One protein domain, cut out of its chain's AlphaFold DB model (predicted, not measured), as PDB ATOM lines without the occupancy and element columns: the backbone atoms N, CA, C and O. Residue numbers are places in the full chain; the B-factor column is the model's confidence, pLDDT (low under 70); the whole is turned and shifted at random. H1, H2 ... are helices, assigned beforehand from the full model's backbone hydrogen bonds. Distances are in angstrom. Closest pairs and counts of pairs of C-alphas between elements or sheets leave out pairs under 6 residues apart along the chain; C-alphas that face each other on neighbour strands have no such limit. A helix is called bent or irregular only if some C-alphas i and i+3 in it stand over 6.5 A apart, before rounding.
ATOM      1  N   PHE A 290      13.402 -33.003 -36.290       84.12
ATOM      2  CA  PHE A 290      14.279 -34.046 -35.731       84.12
ATOM      3  C   PHE A 290      15.057 -34.783 -36.838       84.12
ATOM      4  O   PHE A 290      14.561 -34.943 -37.953       84.12
ATOM      5  N   SER A 291      16.286 -35.199 -36.534       85.81
ATOM      6  CA  SER A 291      17.254 -35.812 -37.459       85.81
ATOM      7  C   SER A 291      17.484 -37.300 -37.174       85.81
ATOM      8  O   SER A 291      17.174 -37.786 -36.088       85.81
ATOM      9  N   GLU A 292      18.078 -38.021 -38.131       81.94
ATOM     10  CA  GLU A 292      18.590 -39.381 -37.903       81.94
ATOM     11  C   GLU A 292      19.659 -39.346 -36.795       81.94
ATOM     12  O   GLU A 292      20.583 -38.530 -36.841       81.94
ATOM     13  N   GLY A 293      19.492 -40.168 -35.752       85.06
ATOM     14  CA  GLY A 293      20.350 -40.181 -34.559       85.06
ATOM     15  C   GLY A 293      19.763 -39.501 -33.314       85.06
ATOM     16  O   GLY A 293      20.286 -39.696 -32.212       85.06
ATOM     17  N   ASP A 294      18.652 -38.770 -33.437       89.69
ATOM     18  CA  ASP A 294      17.961 -38.184 -32.280       89.69
ATOM     19  C   ASP A 294      17.335 -39.257 -31.368       89.69
ATOM     20  O   ASP A 294      17.208 -39.057 -30.159       89.69
ATOM     21  N   GLY A 295      16.999 -40.422 -31.918       87.31
ATOM     22  CA  GLY A 295      16.535 -41.595 -31.187       87.31
ATOM     23  C   GLY A 295      17.613 -42.127 -30.256       87.31
ATOM     24  O   GLY A 295      17.375 -42.249 -29.053       87.31
ATOM     25  N   ALA A 296      18.823 -42.351 -30.776       90.25
ATOM     26  CA  ALA A 296      19.955 -42.801 -29.968       90.25
ATOM     27  C   ALA A 296      20.233 -41.835 -28.807       90.25
ATOM     28  O   ALA A 296      20.469 -42.266 -27.678       90.25
ATOM     29  N   LEU A 297      20.125 -40.527 -29.063       90.25
ATOM     30  CA  LEU A 297      20.257 -39.503 -28.034       90.25
ATOM     31  C   LEU A 297      19.150 -39.576 -26.969       90.25
ATOM     32  O   LEU A 297      19.421 -39.439 -25.776       90.25
ATOM     33  N   ALA A 298      17.906 -39.783 -27.393       88.69
ATOM     34  CA  ALA A 298      16.756 -39.898 -26.506       88.69
ATOM     35  C   ALA A 298      16.642 -41.249 -25.782       88.69
ATOM     36  O   ALA A 298      15.785 -41.384 -24.904       88.69
ATOM     37  N   GLY A 299      17.475 -42.231 -26.135       90.44
ATOM     38  CA  GLY A 299      17.389 -43.601 -25.625       90.44
ATOM     39  C   GLY A 299      16.224 -44.402 -26.217       90.44
ATOM     40  O   GLY A 299      15.732 -45.326 -25.575       90.44
ATOM     41  N   VAL A 300      15.760 -44.042 -27.415       91.81
ATOM     42  CA  VAL A 300      14.656 -44.696 -28.138       91.81
ATOM     43  C   VAL A 300      15.043 -44.959 -29.595       91.81
ATOM     44  O   VAL A 300      16.077 -44.504 -30.067       91.81
ATOM     45  N   SER A 301      14.225 -45.684 -30.355       91.94
ATOM     46  CA  SER A 301      14.433 -45.763 -31.805       91.94
ATOM     47  C   SER A 301      13.975 -44.475 -32.504       91.94
ATOM     48  O   SER A 301      12.992 -43.851 -32.095       91.94
ATOM     49  N   ASP A 302      14.649 -44.096 -33.596       90.81
ATOM     50  CA  ASP A 302      14.241 -42.964 -34.448       90.81
ATOM     51  C   ASP A 302      12.802 -43.138 -34.970       90.81
ATOM     52  O   ASP A 302      12.027 -42.182 -35.058       90.81
ATOM     53  N   ASP A 303      12.399 -44.383 -35.240       91.81
ATOM     54  CA  ASP A 303      11.039 -44.719 -35.657       91.81
ATOM     55  C   ASP A 303       9.993 -44.416 -34.581       91.81
ATOM     56  O   ASP A 303       8.885 -43.982 -34.910       91.81
ATOM     57  N   LEU A 304      10.320 -44.621 -33.298       92.69
ATOM     58  CA  LEU A 304       9.418 -44.261 -32.208       92.69
ATOM     59  C   LEU A 304       9.241 -42.742 -32.146       92.69
ATOM     60  O   LEU A 304       8.104 -42.276 -32.108       92.69
ATOM     61  N   LEU A 305      10.328 -41.962 -32.220       92.81
ATOM     62  CA  LEU A 305      10.244 -40.495 -32.278       92.81
ATOM     63  C   LEU A 305       9.375 -40.024 -33.446       92.81
ATOM     64  O   LEU A 305       8.501 -39.173 -33.268       92.81
ATOM     65  N   ARG A 306       9.546 -40.634 -34.623       92.62
ATOM     66  CA  ARG A 306       8.737 -40.329 -35.805       92.62
ATOM     67  C   ARG A 306       7.256 -40.641 -35.585       92.62
ATOM     68  O   ARG A 306       6.409 -39.816 -35.928       92.62
ATOM     69  N   ARG A 307       6.927 -41.782 -34.971       93.69
ATOM     70  CA  ARG A 307       5.538 -42.137 -34.622       93.69
ATOM     71  C   ARG A 307       4.932 -41.194 -33.587       93.69
ATOM     72  O   ARG A 307       3.759 -40.847 -33.727       93.69
ATOM     73  N   ILE A 308       5.706 -40.742 -32.597       94.19
ATOM     74  CA  ILE A 308       5.253 -39.738 -31.622       94.19
ATOM     75  C   ILE A 308       4.929 -38.426 -32.343       94.19
ATOM     76  O   ILE A 308       3.825 -37.905 -32.194       94.19
ATOM     77  N   ALA A 309       5.843 -37.929 -33.183       93.19
ATOM     78  CA  ALA A 309       5.658 -36.674 -33.914       93.19
ATOM     79  C   ALA A 309       4.433 -36.725 -34.845       93.19
ATOM     80  O   ALA A 309       3.670 -35.766 -34.940       93.19
ATOM     81  N   GLN A 310       4.203 -37.874 -35.484       94.31
ATOM     82  CA  GLN A 310       3.053 -38.109 -36.360       94.31
ATOM     83  C   GLN A 310       1.762 -38.459 -35.610       94.31
ATOM     84  O   GLN A 310       0.725 -38.611 -36.254       94.31
ATOM     85  N   ARG A 311       1.807 -38.604 -34.277       95.44
ATOM     86  CA  ARG A 311       0.683 -39.058 -33.440       95.44
ATOM     87  C   ARG A 311       0.098 -40.399 -33.902       95.44
ATOM     88  O   ARG A 311      -1.116 -40.580 -33.967       95.44
ATOM     89  N   ARG A 312       0.974 -41.336 -34.267       95.00
ATOM     90  CA  ARG A 312       0.643 -42.661 -34.819       95.00
ATOM     91  C   ARG A 312       1.335 -43.769 -34.027       95.00
ATOM     92  O   ARG A 312       2.056 -44.582 -34.603       95.00
ATOM     93  N   LEU A 313       1.148 -43.787 -32.706       94.56
ATOM     94  CA  LEU A 313       1.665 -44.885 -31.889       94.56
ATOM     95  C   LEU A 313       0.922 -46.185 -32.206       94.56
ATOM     96  O   LEU A 313      -0.225 -46.188 -32.655       94.56
ATOM     97  N   THR A 314       1.596 -47.300 -31.983       94.19
ATOM     98  CA  THR A 314       1.109 -48.659 -32.221       94.19
ATOM     99  C   THR A 314       1.013 -49.425 -30.905       94.19
ATOM    100  O   THR A 314       1.518 -48.988 -29.873       94.19
ATOM    101  N   ALA A 315       0.394 -50.606 -30.931       92.06
ATOM    102  CA  ALA A 315       0.331 -51.485 -29.764       92.06
ATOM    103  C   ALA A 315       1.720 -51.887 -29.217       92.06
ATOM    104  O   ALA A 315       1.848 -52.117 -28.018       92.06
ATOM    105  N   ALA A 316       2.752 -51.937 -30.068       91.38
ATOM    106  CA  ALA A 316       4.119 -52.255 -29.653       91.38
ATOM    107  C   ALA A 316       4.752 -51.142 -28.797       91.38
ATOM    108  O   ALA A 316       5.534 -51.431 -27.896       91.38
ATOM    109  N   ASP A 317       4.368 -49.881 -29.025       92.94
ATOM    110  CA  ASP A 317       4.935 -48.712 -28.333       92.94
ATOM    111  C   ASP A 317       4.453 -48.580 -26.878       92.94
ATOM    112  O   ASP A 317       5.016 -47.829 -26.083       92.94
ATOM    113  N   VAL A 318       3.406 -49.326 -26.523       91.75
ATOM    114  CA  VAL A 318       2.823 -49.402 -25.177       91.75
ATOM    115  C   VAL A 318       2.939 -50.801 -24.578       91.75
ATOM    116  O   VAL A 318       2.200 -51.120 -23.653       91.75
ATOM    117  N   GLY A 319       3.834 -51.634 -25.119       88.19
ATOM    118  CA  GLY A 319       3.981 -53.043 -24.763       88.19
ATOM    119  C   GLY A 319       4.325 -53.315 -23.287       88.19
ATOM    120  O   GLY A 319       4.499 -52.390 -22.489       88.19
ATOM    121  N   PRO A 320       4.473 -54.598 -22.910       86.62
ATOM    122  CA  PRO A 320       4.509 -55.034 -21.510       86.62
ATOM    123  C   PRO A 320       5.710 -54.491 -20.722       86.62
ATOM    124  O   PRO A 320       5.588 -54.246 -19.523       86.62
ATOM    125  N   SER A 321       6.836 -54.212 -21.390       85.75
ATOM    126  CA  SER A 321       8.020 -53.569 -20.793       85.75
ATOM    127  C   SER A 321       7.795 -52.100 -20.402       85.75
ATOM    128  O   SER A 321       8.630 -51.502 -19.727       85.75
ATOM    129  N   GLY A 322       6.662 -51.516 -20.801       79.25
ATOM    130  CA  GLY A 322       6.338 -50.109 -20.609       79.25
ATOM    131  C   GLY A 322       6.762 -49.241 -21.792       79.25
ATOM    132  O   GLY A 322       7.645 -49.619 -22.563       79.25
ATOM    133  N   PRO A 323       6.135 -48.063 -21.947       84.38
ATOM    134  CA  PRO A 323       6.579 -47.095 -22.935       84.38
ATOM    135  C   PRO A 323       8.006 -46.633 -22.615       84.38
ATOM    136  O   PRO A 323       8.295 -46.214 -21.490       84.38
ATOM    137  N   VAL A 324       8.896 -46.679 -23.610       87.88
ATOM    138  CA  VAL A 324      10.223 -46.065 -23.499       87.88
ATOM    139  C   VAL A 324      10.052 -44.566 -23.722       87.88
ATOM    140  O   VAL A 324       9.828 -44.116 -24.845       87.88
ATOM    141  N   ILE A 325      10.083 -43.794 -22.634       89.75
ATOM    142  CA  ILE A 325       9.887 -42.343 -22.679       89.75
ATOM    143  C   ILE A 325      11.189 -41.691 -23.171       89.75
ATOM    144  O   ILE A 325      12.228 -41.864 -22.526       89.75
ATOM    145  N   PRO A 326      11.158 -40.922 -24.275       92.31
ATOM    146  CA  PRO A 326      12.332 -40.208 -24.760       92.31
ATOM    147  C   PRO A 326      12.907 -39.283 -23.681       92.31
ATOM    148  O   PRO A 326      12.174 -38.481 -23.101       92.31
ATOM    149  N   CYS A 327      14.216 -39.368 -23.436       93.81
ATOM    150  CA  CYS A 327      14.911 -38.529 -22.456       93.81
ATOM    151  C   CYS A 327      14.343 -38.610 -21.021       93.81
ATOM    152  O   CYS A 327      14.356 -37.614 -20.298       93.81
ATOM    153  N   ASP A 328      13.879 -39.788 -20.581       92.00
ATOM    154  CA  ASP A 328      13.339 -39.974 -19.224       92.00
ATOM    155  C   ASP A 328      14.338 -39.511 -18.144       92.00
ATOM    156  O   ASP A 328      15.504 -39.927 -18.137       92.00
ATOM    157  N   GLY A 329      13.881 -38.621 -17.259       89.31
ATOM    158  CA  GLY A 329      14.674 -38.039 -16.171       89.31
ATOM    159  C   GLY A 329      15.701 -36.970 -16.570       89.31
ATOM    160  O   GLY A 329      16.396 -36.474 -15.689       89.31
ATOM    161  N   ALA A 330      15.804 -36.609 -17.854       92.69
ATOM    162  CA  ALA A 330      16.700 -35.553 -18.329       92.69
ATOM    163  C   ALA A 330      15.962 -34.222 -18.550       92.69
ATOM    164  O   ALA A 330      14.743 -34.185 -18.762       92.69
ATOM    165  N   ARG A 331      16.699 -33.108 -18.569       90.38
ATOM    166  CA  ARG A 331      16.142 -31.784 -18.894       90.38
ATOM    167  C   ARG A 331      15.506 -31.807 -20.294       90.38
ATOM    168  O   ARG A 331      16.149 -32.170 -21.270       90.38
ATOM    169  N   GLY A 332      14.229 -31.433 -20.397       88.62
ATOM    170  CA  GLY A 332      13.440 -31.523 -21.640       88.62
ATOM    171  C   GLY A 332      12.639 -32.822 -21.809       88.62
ATOM    172  O   GLY A 332      11.733 -32.863 -22.643       88.62
ATOM    173  N   GLY A 333      12.892 -33.839 -20.977       92.75
ATOM    174  CA  GLY A 333      12.140 -35.095 -20.966       92.75
ATOM    175  C   GLY A 333      10.644 -34.897 -20.721       92.75
ATOM    176  O   GLY A 333       9.837 -35.540 -21.382       92.75
ATOM    177  N   ASP A 334      10.244 -33.947 -19.870       92.00
ATOM    178  CA  ASP A 334       8.823 -33.664 -19.604       92.00
ATOM    179  C   ASP A 334       8.064 -33.184 -20.847       92.00
ATOM    180  O   ASP A 334       6.915 -33.570 -21.066       92.00
ATOM    181  N   ALA A 335       8.708 -32.386 -21.703       92.69
ATOM    182  CA  ALA A 335       8.099 -31.919 -22.946       92.69
ATOM    183  C   ALA A 335       7.926 -33.069 -23.952       92.69
ATOM    184  O   ALA A 335       6.884 -33.178 -24.599       92.69
ATOM    185  N   LEU A 336       8.919 -33.961 -24.047       94.06
ATOM    186  CA  LEU A 336       8.833 -35.160 -24.884       94.06
ATOM    187  C   LEU A 336       7.827 -36.177 -24.325       94.06
ATOM    188  O   LEU A 336       7.088 -36.790 -25.091       94.06
ATOM    189  N   ARG A 337       7.730 -36.308 -22.998       94.44
ATOM    190  CA  ARG A 337       6.719 -37.120 -22.310       94.44
ATOM    191  C   ARG A 337       5.312 -36.588 -22.569       94.44
ATOM    192  O   ARG A 337       4.416 -37.380 -22.845       94.44
ATOM    193  N   ALA A 338       5.116 -35.272 -22.530       93.12
ATOM    194  CA  ALA A 338       3.843 -34.652 -22.888       93.12
ATOM    195  C   ALA A 338       3.480 -34.928 -24.356       93.12
ATOM    196  O   ALA A 338       2.360 -35.343 -24.635       93.12
ATOM    197  N   ALA A 339       4.438 -34.804 -25.281       94.50
ATOM    198  CA  ALA A 339       4.215 -35.145 -26.686       94.50
ATOM    199  C   ALA A 339       3.909 -36.641 -26.899       94.50
ATOM    200  O   ALA A 339       3.069 -36.992 -27.728       94.50
ATOM    201  N   PHE A 340       4.544 -37.528 -26.127       95.38
ATOM    202  CA  PHE A 340       4.213 -38.953 -26.101       95.38
ATOM    203  C   PHE A 340       2.780 -39.186 -25.609       95.38
ATOM    204  O   PHE A 340       2.030 -39.925 -26.242       95.38
ATOM    205  N   ALA A 341       2.367 -38.518 -24.528       95.12
ATOM    206  CA  ALA A 341       1.002 -38.591 -24.016       95.12
ATOM    207  C   ALA A 341      -0.027 -38.071 -25.038       95.12
ATOM    208  O   ALA A 341      -1.049 -38.720 -25.260       95.12
ATOM    209  N   ASP A 342       0.267 -36.964 -25.724       95.12
ATOM    210  CA  ASP A 342      -0.562 -36.436 -26.814       95.12
ATOM    211  C   ASP A 342      -0.715 -37.451 -27.951       95.12
ATOM    212  O   ASP A 342      -1.817 -37.672 -28.460       95.12
ATOM    213  N   ALA A 343       0.388 -38.094 -28.341       95.50
ATOM    214  CA  ALA A 343       0.383 -39.132 -29.359       95.50
ATOM    215  C   ALA A 343      -0.448 -40.347 -28.920       95.50
ATOM    216  O   ALA A 343      -1.221 -40.858 -29.728       95.50
ATOM    217  N   LEU A 344      -0.366 -40.762 -27.649       95.25
ATOM    218  CA  LEU A 344      -1.172 -41.862 -27.104       95.25
ATOM    219  C   LEU A 344      -2.672 -41.576 -27.162       95.25
ATOM    220  O   LEU A 344      -3.447 -42.465 -27.522       95.25
ATOM    221  N   VAL A 345      -3.084 -40.359 -26.799       95.62
ATOM    222  CA  VAL A 345      -4.493 -39.939 -26.841       95.62
ATOM    223  C   VAL A 345      -4.979 -39.874 -28.291       95.62
ATOM    224  O   VAL A 345      -6.042 -40.405 -28.614       95.62
ATOM    225  N   ALA A 346      -4.189 -39.278 -29.185       95.75
ATOM    226  CA  ALA A 346      -4.541 -39.129 -30.594       95.75
ATOM    227  C   ALA A 346      -4.618 -40.472 -31.341       95.75
ATOM    228  O   ALA A 346      -5.486 -40.656 -32.194       95.75
ATOM    229  N   SER A 347      -3.757 -41.429 -30.995       95.50
ATOM    230  CA  SER A 347      -3.734 -42.761 -31.597       95.50
ATOM    231  C   SER A 347      -4.431 -43.812 -30.727       95.50
ATOM    232  O   SER A 347      -4.138 -44.997 -30.829       95.50
ATOM    233  N   VAL A 348      -5.369 -43.426 -29.860       95.25
ATOM    234  CA  VAL A 348      -6.021 -44.360 -28.923       95.25
ATOM    235  C   VAL A 348      -6.623 -45.596 -29.610       95.25
ATOM    236  O   VAL A 348      -6.563 -46.707 -29.089       95.25
ATOM    237  N   TRP A 349      -7.130 -45.436 -30.831       94.62
ATOM    238  CA  TRP A 349      -7.764 -46.513 -31.595       94.62
ATOM    239  C   TRP A 349      -6.792 -47.517 -32.214       94.62
ATOM    240  O   TRP A 349      -7.212 -48.622 -32.545       94.62
ATOM    241  N   THR A 350      -5.516 -47.165 -32.370       93.19
ATOM    242  CA  THR A 350      -4.511 -48.062 -32.962       93.19
ATOM    243  C   THR A 350      -3.931 -49.021 -31.930       93.19
ATOM    244  O   THR A 350      -3.533 -50.126 -32.292       93.19
ATOM    245  N   TRP A 351      -3.885 -48.629 -30.652       92.81
ATOM    246  CA  TRP A 351      -3.271 -49.439 -29.600       92.81
ATOM    247  C   TRP A 351      -4.279 -50.054 -28.625       92.81
ATOM    248  O   TRP A 351      -4.091 -51.205 -28.243       92.81
ATOM    249  N   VAL A 352      -5.373 -49.378 -28.246       93.19
ATOM    250  CA  VAL A 352      -6.326 -49.916 -27.246       93.19
ATOM    251  C   VAL A 352      -6.852 -51.325 -27.569       93.19
ATOM    252  O   VAL A 352      -6.957 -52.120 -26.629       93.19
ATOM    253  N   PRO A 353      -7.159 -51.696 -28.831       92.38
ATOM    254  CA  PRO A 353      -7.695 -53.024 -29.133       92.38
ATOM    255  C   PRO A 353      -6.734 -54.182 -28.831       92.38
ATOM    256  O   PRO A 353      -7.185 -55.262 -28.461       92.38
ATOM    257  N   SER A 354      -5.424 -53.972 -28.983       87.56
ATOM    258  CA  SER A 354      -4.430 -55.058 -29.027       87.56
ATOM    259  C   SER A 354      -3.224 -54.873 -28.102       87.56
ATOM    260  O   SER A 354      -2.466 -55.818 -27.910       87.56
ATOM    261  N   ALA A 355      -3.049 -53.703 -27.483       85.62
ATOM    262  CA  ALA A 355      -1.916 -53.404 -26.608       85.62
ATOM    263  C   ALA A 355      -1.881 -54.265 -25.344       85.62
ATOM    264  O   ALA A 355      -2.906 -54.465 -24.697       85.62
ATOM    265  N   ASP A 356      -0.696 -54.692 -24.936       91.00
ATOM    266  CA  ASP A 356      -0.434 -55.229 -23.602       91.00
ATOM    267  C   ASP A 356       0.248 -54.120 -22.784       91.00
ATOM    268  O   ASP A 356       1.453 -53.935 -22.939       91.00
ATOM    269  N   PRO A 357      -0.513 -53.304 -22.026       90.44
ATOM    270  CA  PRO A 357      -0.014 -52.044 -21.493       90.44
ATOM    271  C   PRO A 357       1.043 -52.269 -20.422       90.44
ATOM    272  O   PRO A 357       0.743 -52.852 -19.389       90.44
ATOM    273  N   GLY A 358       2.260 -51.768 -20.604       90.12
ATOM    274  CA  GLY A 358       3.268 -51.853 -19.549       90.12
ATOM    275  C   GLY A 358       2.995 -50.939 -18.340       90.12
ATOM    276  O   GLY A 358       2.147 -50.041 -18.396       90.12
ATOM    277  N   PRO A 359       3.740 -51.119 -17.233       85.44
ATOM    278  CA  PRO A 359       3.419 -50.530 -15.927       85.44
ATOM    279  C   PRO A 359       3.433 -48.993 -15.908       85.44
ATOM    280  O   PRO A 359       2.587 -48.378 -15.266       85.44
ATOM    281  N   LYS A 360       4.332 -48.357 -16.674       89.12
ATOM    282  CA  LYS A 360       4.451 -46.888 -16.742       89.12
ATOM    283  C   LYS A 360       3.357 -46.205 -17.575       89.12
ATOM    284  O   LYS A 360       3.237 -44.983 -17.545       89.12
ATOM    285  N   LEU A 361       2.544 -46.950 -18.336       93.12
ATOM    286  CA  LEU A 361       1.543 -46.342 -19.223       93.12
ATOM    287  C   LEU A 361       0.474 -45.564 -18.442       93.12
ATOM    288  O   LEU A 361       0.050 -44.490 -18.871       93.12
ATOM    289  N   GLY A 362       0.064 -46.094 -17.286       90.62
ATOM    290  CA  GLY A 362      -0.892 -45.433 -16.401       90.62
ATOM    291  C   GLY A 362      -0.382 -44.083 -15.899       90.62
ATOM    292  O   GLY A 362      -1.137 -43.119 -15.915       90.62
ATOM    293  N   GLU A 363       0.900 -43.986 -15.537       91.62
ATOM    294  CA  GLU A 363       1.527 -42.743 -15.062       91.62
ATOM    295  C   GLU A 363       1.522 -41.649 -16.135       91.62
ATOM    296  O   GLU A 363       1.248 -40.487 -15.843       91.62
ATOM    297  N   VAL A 364       1.776 -42.023 -17.393       92.94
ATOM    298  CA  VAL A 364       1.808 -41.076 -18.517       92.94
ATOM    299  C   VAL A 364       0.403 -40.610 -18.913       92.94
ATOM    300  O   VAL A 364       0.209 -39.438 -19.229       92.94
ATOM    301  N   LEU A 365      -0.591 -41.506 -18.891       93.75
ATOM    302  CA  LEU A 365      -1.960 -41.183 -19.309       93.75
ATOM    303  C   LEU A 365      -2.843 -40.612 -18.195       93.75
ATOM    304  O   LEU A 365      -3.798 -39.900 -18.504       93.75
ATOM    305  N   ALA A 366      -2.564 -40.893 -16.919       93.50
ATOM    306  CA  ALA A 366      -3.395 -40.442 -15.802       93.50
ATOM    307  C   ALA A 366      -3.634 -38.916 -15.790       93.50
ATOM    308  O   ALA A 366      -4.797 -38.520 -15.638       93.50
ATOM    309  N   PRO A 367      -2.626 -38.050 -16.044       93.88
ATOM    310  CA  PRO A 367      -2.841 -36.605 -16.152       93.88
ATOM    311  C   PRO A 367      -3.775 -36.198 -17.303       93.88
ATOM    312  O   PRO A 367      -4.446 -35.174 -17.217       93.88
ATOM    313  N   ARG A 368      -3.854 -37.007 -18.370       94.00
ATOM    314  CA  ARG A 368      -4.635 -36.750 -19.597       94.00
ATOM    315  C   ARG A 368      -5.920 -37.581 -19.676       94.00
ATOM    316  O   ARG A 368      -6.587 -37.603 -20.706       94.00
ATOM    317  N   ARG A 369      -6.318 -38.260 -18.592       93.19
ATOM    318  CA  ARG A 369      -7.464 -39.194 -18.581       93.19
ATOM    319  C   ARG A 369      -8.783 -38.583 -19.066       93.19
ATOM    320  O   ARG A 369      -9.620 -39.297 -19.611       93.19
ATOM    321  N   ALA A 370      -8.980 -37.281 -18.841       92.62
ATOM    322  CA  ALA A 370     -10.191 -36.559 -19.230       92.62
ATOM    323  C   ALA A 370     -10.289 -36.345 -20.749       92.62
ATOM    324  O   ALA A 370     -11.386 -36.170 -21.271       92.62
ATOM    325  N   GLU A 371      -9.159 -36.397 -21.453       95.69
ATOM    326  CA  GLU A 371      -9.076 -36.198 -22.900       95.69
ATOM    327  C   GLU A 371      -9.280 -37.492 -23.689       95.69
ATOM    328  O   GLU A 371      -9.464 -37.462 -24.905       95.69
ATOM    329  N   LEU A 372      -9.272 -38.644 -23.009       94.94
ATOM    330  CA  LEU A 372      -9.578 -39.915 -23.648       94.94
ATOM    331  C   LEU A 372     -11.039 -39.918 -24.120       94.94
ATOM    332  O   LEU A 372     -11.943 -39.717 -23.299       94.94
ATOM    333  N   PRO A 373     -11.306 -40.226 -25.406       95.25
ATOM    334  CA  PRO A 373     -12.668 -40.315 -25.913       95.25
ATOM    335  C   PRO A 373     -13.519 -41.267 -25.054       95.25
ATOM    336  O   PRO A 373     -13.046 -42.359 -24.718       95.25
ATOM    337  N   PRO A 374     -14.789 -40.940 -24.739       94.25
ATOM    338  CA  PRO A 374     -15.645 -41.800 -23.917       94.25
ATOM    339  C   PRO A 374     -15.716 -43.239 -24.437       94.25
ATOM    340  O   PRO A 374     -15.595 -44.193 -23.673       94.25
ATOM    341  N   ARG A 375     -15.794 -43.403 -25.763       95.19
ATOM    342  CA  ARG A 375     -15.792 -44.714 -26.422       95.19
ATOM    343  C   ARG A 375     -14.492 -45.497 -26.174       95.19
ATOM    344  O   ARG A 375     -14.546 -46.716 -26.058       95.19
ATOM    345  N   ALA A 376     -13.343 -44.825 -26.070       94.12
ATOM    346  CA  ALA A 376     -12.068 -45.478 -25.779       94.12
ATOM    347  C   ALA A 376     -12.018 -45.953 -24.323       94.12
ATOM    348  O   ALA A 376     -11.619 -47.085 -24.064       94.12
ATOM    349  N   ARG A 377     -12.516 -45.140 -23.380       94.56
ATOM    350  CA  ARG A 377     -12.656 -45.536 -21.967       94.56
ATOM    351  C   ARG A 377     -13.574 -46.750 -21.813       94.56
ATOM    352  O   ARG A 377     -13.220 -47.689 -21.104       94.56
ATOM    353  N   THR A 378     -14.703 -46.771 -22.524       94.31
ATOM    354  CA  THR A 378     -15.604 -47.934 -22.564       94.31
ATOM    355  C   THR A 378     -14.917 -49.163 -23.155       94.31
ATOM    356  O   THR A 378     -15.051 -50.253 -22.610       94.31
ATOM    357  N   MET A 379     -14.148 -49.008 -24.238       95.06
ATOM    358  CA  MET A 379     -13.412 -50.119 -24.848       95.06
ATOM    359  C   MET A 379     -12.356 -50.696 -23.897       95.06
ATOM    360  O   MET A 379     -12.282 -51.915 -23.762       95.06
ATOM    361  N   ILE A 380     -11.596 -49.843 -23.200       95.25
ATOM    362  CA  ILE A 380     -10.649 -50.267 -22.158       95.25
ATOM    363  C   ILE A 380     -11.399 -51.027 -21.058       95.25
ATOM    364  O   ILE A 380     -11.010 -52.145 -20.743       95.25
ATOM    365  N   ALA A 381     -12.512 -50.491 -20.545       94.81
ATOM    366  CA  ALA A 381     -13.313 -51.146 -19.506       94.81
ATOM    367  C   ALA A 381     -13.791 -52.548 -19.927       94.81
ATOM    368  O   ALA A 381     -13.573 -53.530 -19.215       94.81
ATOM    369  N   VAL A 382     -14.414 -52.654 -21.107       95.25
ATOM    370  CA  VAL A 382     -14.932 -53.921 -21.647       95.25
ATOM    371  C   VAL A 382     -13.799 -54.919 -21.863       95.25
ATOM    372  O   VAL A 382     -13.917 -56.082 -21.477       95.25
ATOM    373  N   ARG A 383     -12.680 -54.466 -22.437       95.12
ATOM    374  CA  ARG A 383     -11.508 -55.308 -22.671       95.12
ATOM    375  C   ARG A 383     -10.909 -55.802 -21.361       95.12
ATOM    376  O   ARG A 383     -10.692 -56.999 -21.227       95.12
ATOM    377  N   THR A 384     -10.707 -54.924 -20.382       95.81
ATOM    378  CA  THR A 384     -10.199 -55.290 -19.057       95.81
ATOM    379  C   THR A 384     -11.083 -56.351 -18.401       95.81
ATOM    380  O   THR A 384     -10.554 -57.346 -17.910       95.81
ATOM    381  N   VAL A 385     -12.412 -56.212 -18.447       95.38
ATOM    382  CA  VAL A 385     -13.334 -57.222 -17.894       95.38
ATOM    383  C   VAL A 385     -13.224 -58.560 -18.634       95.38
ATOM    384  O   VAL A 385     -13.153 -59.607 -17.989       95.38
ATOM    385  N   ASN A 386     -13.207 -58.542 -19.969       95.19
ATOM    386  CA  ASN A 386     -13.178 -59.759 -20.784       95.19
ATOM    387  C   ASN A 386     -11.843 -60.507 -20.666       95.19
ATOM    388  O   ASN A 386     -11.846 -61.712 -20.416       95.19
ATOM    389  N   GLU A 387     -10.718 -59.798 -20.780       95.44
ATOM    390  CA  GLU A 387      -9.375 -60.372 -20.637       95.44
ATOM    391  C   GLU A 387      -9.155 -60.910 -19.221       95.44
ATOM    392  O   GLU A 387      -8.662 -62.022 -19.062       95.44
ATOM    393  N   SER A 388      -9.613 -60.194 -18.187       95.94
ATOM    394  CA  SER A 388      -9.491 -60.665 -16.801       95.94
ATOM    395  C   SER A 388     -10.279 -61.944 -16.546       95.94
ATOM    396  O   SER A 388      -9.757 -62.876 -15.941       95.94
ATOM    397  N   LYS A 389     -11.526 -62.030 -17.030       95.75
ATOM    398  CA  LYS A 389     -12.328 -63.260 -16.917       95.75
ATOM    399  C   LYS A 389     -11.667 -64.419 -17.653       95.75
ATOM    400  O   LYS A 389     -11.563 -65.507 -17.095       95.75
ATOM    401  N   ARG A 390     -11.215 -64.179 -18.888       95.69
ATOM    402  CA  ARG A 390     -10.556 -65.196 -19.709       95.69
ATOM    403  C   ARG A 390      -9.287 -65.712 -19.034       95.69
ATOM    404  O   ARG A 390      -9.143 -66.922 -18.930       95.69
ATOM    405  N   ALA A 391      -8.440 -64.816 -18.530       95.56
ATOM    406  CA  ALA A 391      -7.195 -65.156 -17.848       95.56
ATOM    407  C   ALA A 391      -7.421 -65.979 -16.569       95.56
ATOM    408  O   ALA A 391      -6.735 -66.978 -16.358       95.56
ATOM    409  N   ILE A 392      -8.412 -65.607 -15.745       94.88
ATOM    410  CA  ILE A 392      -8.785 -66.373 -14.540       94.88
ATOM    411  C   ILE A 392      -9.237 -67.790 -14.913       94.88
ATOM    412  O   ILE A 392      -8.833 -68.745 -14.257       94.88
ATOM    413  N   VAL A 393     -10.069 -67.932 -15.952       95.94
ATOM    414  CA  VAL A 393     -10.579 -69.242 -16.390       95.94
ATOM    415  C   VAL A 393      -9.468 -70.098 -16.997       95.94
ATOM    416  O   VAL A 393      -9.421 -71.296 -16.736       95.94
ATOM    417  N   SER A 394      -8.576 -69.508 -17.797       95.00
ATOM    418  CA  SER A 394      -7.495 -70.255 -18.441       95.00
ATOM    419  C   SER A 394      -6.374 -70.649 -17.483       95.00
ATOM    420  O   SER A 394      -5.677 -71.619 -17.754       95.00
ATOM    421  N   GLY A 395      -6.138 -69.876 -16.418       91.44
ATOM    422  CA  GLY A 395      -5.032 -70.097 -15.481       91.44
ATOM    423  C   GLY A 395      -3.627 -69.862 -16.061       91.44
ATOM    424  O   GLY A 395      -2.651 -69.991 -15.329       91.44
ATOM    425  N   ASP A 396      -3.515 -69.510 -17.346       93.50
ATOM    426  CA  ASP A 396      -2.254 -69.187 -18.020       93.50
ATOM    427  C   ASP A 396      -1.545 -67.985 -17.354       93.50
ATOM    428  O   ASP A 396      -2.109 -66.883 -17.333       93.50
ATOM    429  N   PRO A 397      -0.308 -68.154 -16.845       91.88
ATOM    430  CA  PRO A 397       0.456 -67.081 -16.212       91.88
ATOM    431  C   PRO A 397       0.625 -65.834 -17.088       91.88
ATOM    432  O   PRO A 397       0.487 -64.719 -16.587       91.88
ATOM    433  N   ALA A 398       0.860 -65.995 -18.396       91.12
ATOM    434  CA  ALA A 398       1.058 -64.857 -19.297       91.12
ATOM    435  C   ALA A 398      -0.241 -64.054 -19.495       91.12
ATOM    436  O   ALA A 398      -0.231 -62.818 -19.503       91.12
ATOM    437  N   ALA A 399      -1.379 -64.747 -19.608       93.25
ATOM    438  CA  ALA A 399      -2.694 -64.117 -19.650       93.25
ATOM    439  C   ALA A 399      -3.041 -63.403 -18.331       93.25
ATOM    440  O   ALA A 399      -3.582 -62.296 -18.363       93.25
ATOM    441  N   LEU A 400      -2.708 -63.999 -17.178       94.06
ATOM    442  CA  LEU A 400      -2.917 -63.396 -15.855       94.06
ATOM    443  C   LEU A 400      -2.107 -62.105 -15.681       94.06
ATOM    444  O   LEU A 400      -2.644 -61.106 -15.201       94.06
ATOM    445  N   GLU A 401      -0.848 -62.094 -16.120       92.75
ATOM    446  CA  GLU A 401       0.026 -60.921 -16.050       92.75
ATOM    447  C   GLU A 401      -0.442 -59.790 -16.981       92.75
ATOM    448  O   GLU A 401      -0.500 -58.621 -16.599       92.75
ATOM    449  N   ARG A 402      -0.867 -60.127 -18.204       93.50
ATOM    450  CA  ARG A 402      -1.468 -59.152 -19.124       93.50
ATOM    451  C   ARG A 402      -2.752 -58.552 -18.554       93.50
ATOM    452  O   ARG A 402      -2.970 -57.342 -18.633       93.50
ATOM    453  N   ALA A 403      -3.616 -59.389 -17.985       94.94
ATOM    454  CA  ALA A 403      -4.862 -58.929 -17.393       94.94
ATOM    455  C   ALA A 403      -4.620 -58.059 -16.149       94.94
ATOM    456  O   ALA A 403      -5.292 -57.039 -15.984       94.94
ATOM    457  N   SER A 404      -3.626 -58.390 -15.315       93.94
ATOM    458  CA  SER A 404      -3.259 -57.574 -14.152       93.94
ATOM    459  C   SER A 404      -2.760 -56.187 -14.568       93.94
ATOM    460  O   SER A 404      -3.212 -55.184 -14.011       93.94
ATOM    461  N   ARG A 405      -1.937 -56.098 -15.622       94.12
ATOM    462  CA  ARG A 405      -1.511 -54.823 -16.215       94.12
ATOM    463  C   ARG A 405      -2.677 -54.005 -16.783       94.12
ATOM    464  O   ARG A 405      -2.759 -52.801 -16.543       94.12
ATOM    465  N   LEU A 406      -3.629 -54.641 -17.472       94.69
ATOM    466  CA  LEU A 406      -4.856 -53.981 -17.948       94.69
ATOM    467  C   LEU A 406      -5.735 -53.464 -16.797       94.69
ATOM    468  O   LEU A 406      -6.341 -52.395 -16.917       94.69
ATOM    469  N   CYS A 407      -5.812 -54.200 -15.688       95.50
ATOM    470  CA  CYS A 407      -6.489 -53.753 -14.473       95.50
ATOM    471  C   CYS A 407      -5.771 -52.561 -13.828       95.50
ATOM    472  O   CYS A 407      -6.436 -51.598 -13.446       95.50
ATOM    473  N   ALA A 408      -4.436 -52.586 -13.760       94.00
ATOM    474  CA  ALA A 408      -3.632 -51.478 -13.246       94.00
ATOM    475  C   ALA A 408      -3.804 -50.206 -14.093       94.00
ATOM    476  O   ALA A 408      -4.030 -49.127 -13.546       94.00
ATOM    477  N   LEU A 409      -3.800 -50.333 -15.426       95.31
ATOM    478  CA  LEU A 409      -4.101 -49.223 -16.331       95.31
ATOM    479  C   LEU A 409      -5.515 -48.671 -16.095       95.31
ATOM    480  O   LEU A 409      -5.688 -47.461 -15.958       95.31
ATOM    481  N   SER A 410      -6.528 -49.541 -16.022       95.12
ATOM    482  CA  SER A 410      -7.909 -49.118 -15.747       95.12
ATOM    483  C   SER A 410      -8.024 -48.375 -14.415       95.12
ATOM    484  O   SER A 410      -8.674 -47.331 -14.357       95.12
ATOM    485  N   ALA A 411      -7.349 -48.858 -13.370       94.81
ATOM    486  CA  ALA A 411      -7.299 -48.196 -12.073       94.81
ATOM    487  C   ALA A 411      -6.647 -46.805 -12.165       94.81
ATOM    488  O   ALA A 411      -7.252 -45.826 -11.727       94.81
ATOM    489  N   ALA A 412      -5.482 -46.686 -12.815       94.38
ATOM    490  CA  ALA A 412      -4.791 -45.407 -13.021       94.38
ATOM    491  C   ALA A 412      -5.650 -44.381 -13.789       94.38
ATOM    492  O   ALA A 412      -5.601 -43.181 -13.517       94.38
ATOM    493  N   LEU A 413      -6.493 -44.850 -14.714       94.88
ATOM    494  CA  LEU A 413      -7.403 -44.013 -15.505       94.88
ATOM    495  C   LEU A 413      -8.775 -43.780 -14.855       94.88
ATOM    496  O   LEU A 413      -9.621 -43.110 -15.454       94.88
ATOM    497  N   HIS A 414      -9.010 -44.304 -13.649       95.06
ATOM    498  CA  HIS A 414     -10.302 -44.251 -12.954       95.06
ATOM    499  C   HIS A 414     -11.444 -44.833 -13.813       95.06
ATOM    500  O   HIS A 414     -12.539 -44.273 -13.921       95.06
ATOM    501  N   ILE A 415     -11.166 -45.953 -14.480       94.44
ATOM    502  CA  ILE A 415     -12.123 -46.740 -15.258       94.44
ATOM    503  C   ILE A 415     -12.521 -47.958 -14.417       94.44
ATOM    504  O   ILE A 415     -11.673 -48.624 -13.825       94.44
ATOM    505  N   ALA A 416     -13.817 -48.266 -14.358       90.31
ATOM    506  CA  ALA A 416     -14.309 -49.409 -13.597       90.31
ATOM    507  C   ALA A 416     -13.815 -50.735 -14.212       90.31
ATOM    508  O   ALA A 416     -14.301 -51.158 -15.258       90.31
ATOM    509  N   GLY A 417     -12.868 -51.407 -13.547       83.56
ATOM    510  CA  GLY A 417     -12.321 -52.708 -13.973       83.56
ATOM    511  C   GLY A 417     -13.213 -53.922 -13.662       83.56
ATOM    512  O   GLY A 417     -12.927 -55.037 -14.094       83.56
ATOM    513  N   GLY A 418     -14.305 -53.721 -12.914       91.19
ATOM    514  CA  GLY A 418     -15.256 -54.771 -12.542       91.19
ATOM    515  C   GLY A 418     -14.725 -55.790 -11.513       91.19
ATOM    516  O   GLY A 418     -13.581 -55.708 -11.062       91.19
ATOM    517  N   PRO A 419     -15.551 -56.783 -11.129       93.00
ATOM    518  CA  PRO A 419     -15.206 -57.758 -10.086       93.00
ATOM    519  C   PRO A 419     -14.046 -58.693 -10.471       93.00
ATOM    520  O   PRO A 419     -13.360 -59.210  -9.593       93.00
ATOM    521  N   ALA A 420     -13.789 -58.886 -11.770       92.94
ATOM    522  CA  ALA A 420     -12.700 -59.736 -12.255       92.94
ATOM    523  C   ALA A 420     -11.311 -59.159 -11.922       92.94
ATOM    524  O   ALA A 420     -10.425 -59.914 -11.532       92.94
ATOM    525  N   CYS A 421     -11.132 -57.832 -11.964       95.19
ATOM    526  CA  CYS A 421      -9.884 -57.207 -11.517       95.19
ATOM    527  C   CYS A 421      -9.641 -57.388 -10.014       95.19
ATOM    528  O   CYS A 421      -8.514 -57.651  -9.597       95.19
ATOM    529  N   ALA A 422     -10.693 -57.306  -9.190       91.75
ATOM    530  CA  ALA A 422     -10.584 -57.568  -7.755       91.75
ATOM    531  C   ALA A 422     -10.231 -59.039  -7.464       91.75
ATOM    532  O   ALA A 422      -9.476 -59.323  -6.534       91.75
ATOM    533  N   ALA A 423     -10.747 -59.977  -8.264       91.44
ATOM    534  CA  ALA A 423     -10.385 -61.389  -8.174       91.44
ATOM    535  C   ALA A 423      -8.922 -61.642  -8.586       91.44
ATOM    536  O   ALA A 423      -8.214 -62.347  -7.870       91.44
ATOM    537  N   LEU A 424      -8.443 -61.018  -9.671       92.25
ATOM    538  CA  LEU A 424      -7.035 -61.096 -10.092       92.25
ATOM    539  C   LEU A 424      -6.074 -60.576  -9.022       92.25
ATOM    540  O   LEU A 424      -5.066 -61.222  -8.750       92.25
ATOM    541  N   ALA A 425      -6.399 -59.453  -8.375       88.25
ATOM    542  CA  ALA A 425      -5.574 -58.909  -7.297       88.25
ATOM    543  C   ALA A 425      -5.393 -59.915  -6.142       88.25
ATOM    544  O   ALA A 425      -4.286 -60.079  -5.638       88.25
ATOM    545  N   LYS A 426      -6.455 -60.651  -5.779       88.12
ATOM    546  CA  LYS A 426      -6.403 -61.705  -4.747       88.12
ATOM    547  C   LYS A 426      -5.580 -62.927  -5.174       88.12
ATOM    548  O   LYS A 426      -4.967 -63.578  -4.329       88.12
ATOM    549  N   LEU A 427      -5.579 -63.259  -6.466       85.25
ATOM    550  CA  LEU A 427      -4.775 -64.358  -7.012       85.25
ATOM    551  C   LEU A 427      -3.285 -63.999  -7.047       85.25
ATOM    552  O   LEU A 427      -2.462 -64.818  -6.647       85.25
ATOM    553  N   ALA A 428      -2.948 -62.762  -7.422       75.62
ATOM    554  CA  ALA A 428      -1.574 -62.265  -7.426       75.62
ATOM    555  C   ALA A 428      -0.952 -62.251  -6.014       75.62
ATOM    556  O   ALA A 428       0.198 -62.644  -5.849       75.62
ATOM    557  N   THR A 429      -1.722 -61.904  -4.973       66.19
ATOM    558  CA  THR A 429      -1.249 -61.951  -3.573       66.19
ATOM    559  C   THR A 429      -0.989 -63.363  -3.043       66.19
ATOM    560  O   THR A 429      -0.305 -63.511  -2.038       66.19
ATOM    561  N   LYS A 430      -1.536 -64.405  -3.683       60.53
ATOM    562  CA  LYS A 430      -1.408 -65.806  -3.239       60.53
ATOM    563  C   LYS A 430      -0.242 -66.549  -3.914       60.53
ATOM    564  O   LYS A 430       0.088 -67.649  -3.489       60.53
TER     565      LYS A 430
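What this domain is: This is residues 290 to 430 of the 433 residues of an uncharacterized protein of Sorangium cellulosum (UniProt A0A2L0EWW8). Two helical parts follow each other along an elongated body: H2, H4 and H6 packed in turn at steep tilts, with the short H1, H3 and H5 and loops, and then a long hairpin of H7 and H8 with H9 slanting over both. H6 joins the parts by packing on residues 408 to 412 of H8. The 141 printed residues have nine named helices, H1 to H9 along the chain, and no named strand; the class is all helix. The whole is compact, with a radius of gyration of the C-alphas of 15.6 A and spans of 48 by 29 by 23 A.

How they stand to each other: Start at H1, residues 294 to 298; it touches H2, residues 302 to 309, only at the corner, closest at C-alphas 295 and 302, 4.2 A. H2 touches H4, residues 333 to 346, through 339 to 343 alone, closest at C-alphas 308 and 343, 5.4 A. H3, residues 315 to 318, touches H5, residues 348 to 351, closest at C-alphas 315 and 351, 4.1 A. H4 touches H6, residues 361 to 371, at a steep tilt of 59 degrees, closest at C-alphas 341 and 364, 6.1 A. H6 touches the hub H8, residues 397 to 412, through 408 to 412 alone, closest at C-alphas 362 and 409, 5.0 A. H7, residues 374 to 394, forms a hairpin with H8, opposite ways at a shallow tilt of 30 degrees, closest at C-alphas 391 and 399, 5.0 A. H9, residues 418 to 428, touches H8 through 400 to 407 alone, closest at C-alphas 407 and 421, 5.7 A, and H7 through 384 to 392 alone, closest at C-alphas 388 and 420, 5.6 A. Each O i to N i+4 pair is within hydrogen-bond range in H1, H2, H4, H7 and H8, against 6 of 7 in H9 and 3 of 7 in H6, which has 5 of 8 O i to N i+3 pairs within range; H3 and H5 are too short for an i+4 pair.

Where its parts are: Find C-alpha 294 at (17.961, -38.184, -32.280), where H1 begins. H4 runs 19.7 A; H6, 15.1 A, is irregular, with C-alphas 367 and 370 8.0 A apart. From C-alpha 374 at (-15.645, -41.800, -23.917) H7 runs 30.1 A; H8 runs 22.5 A, and H9 runs 16.4 A to C-alpha 428 at (-1.574, -62.265, -7.426).

The domain as a whole: The C-alphas of Ser 291 and Lys 430 are the two farthest apart, 49.2 A. The printed part has no cut, and the link from H3 to H4, residues 319 to 332, is long. Residues 393 to 398 stand free. Mean pLDDT of the printed part is 91.9; residues 429 to 430 are under 70.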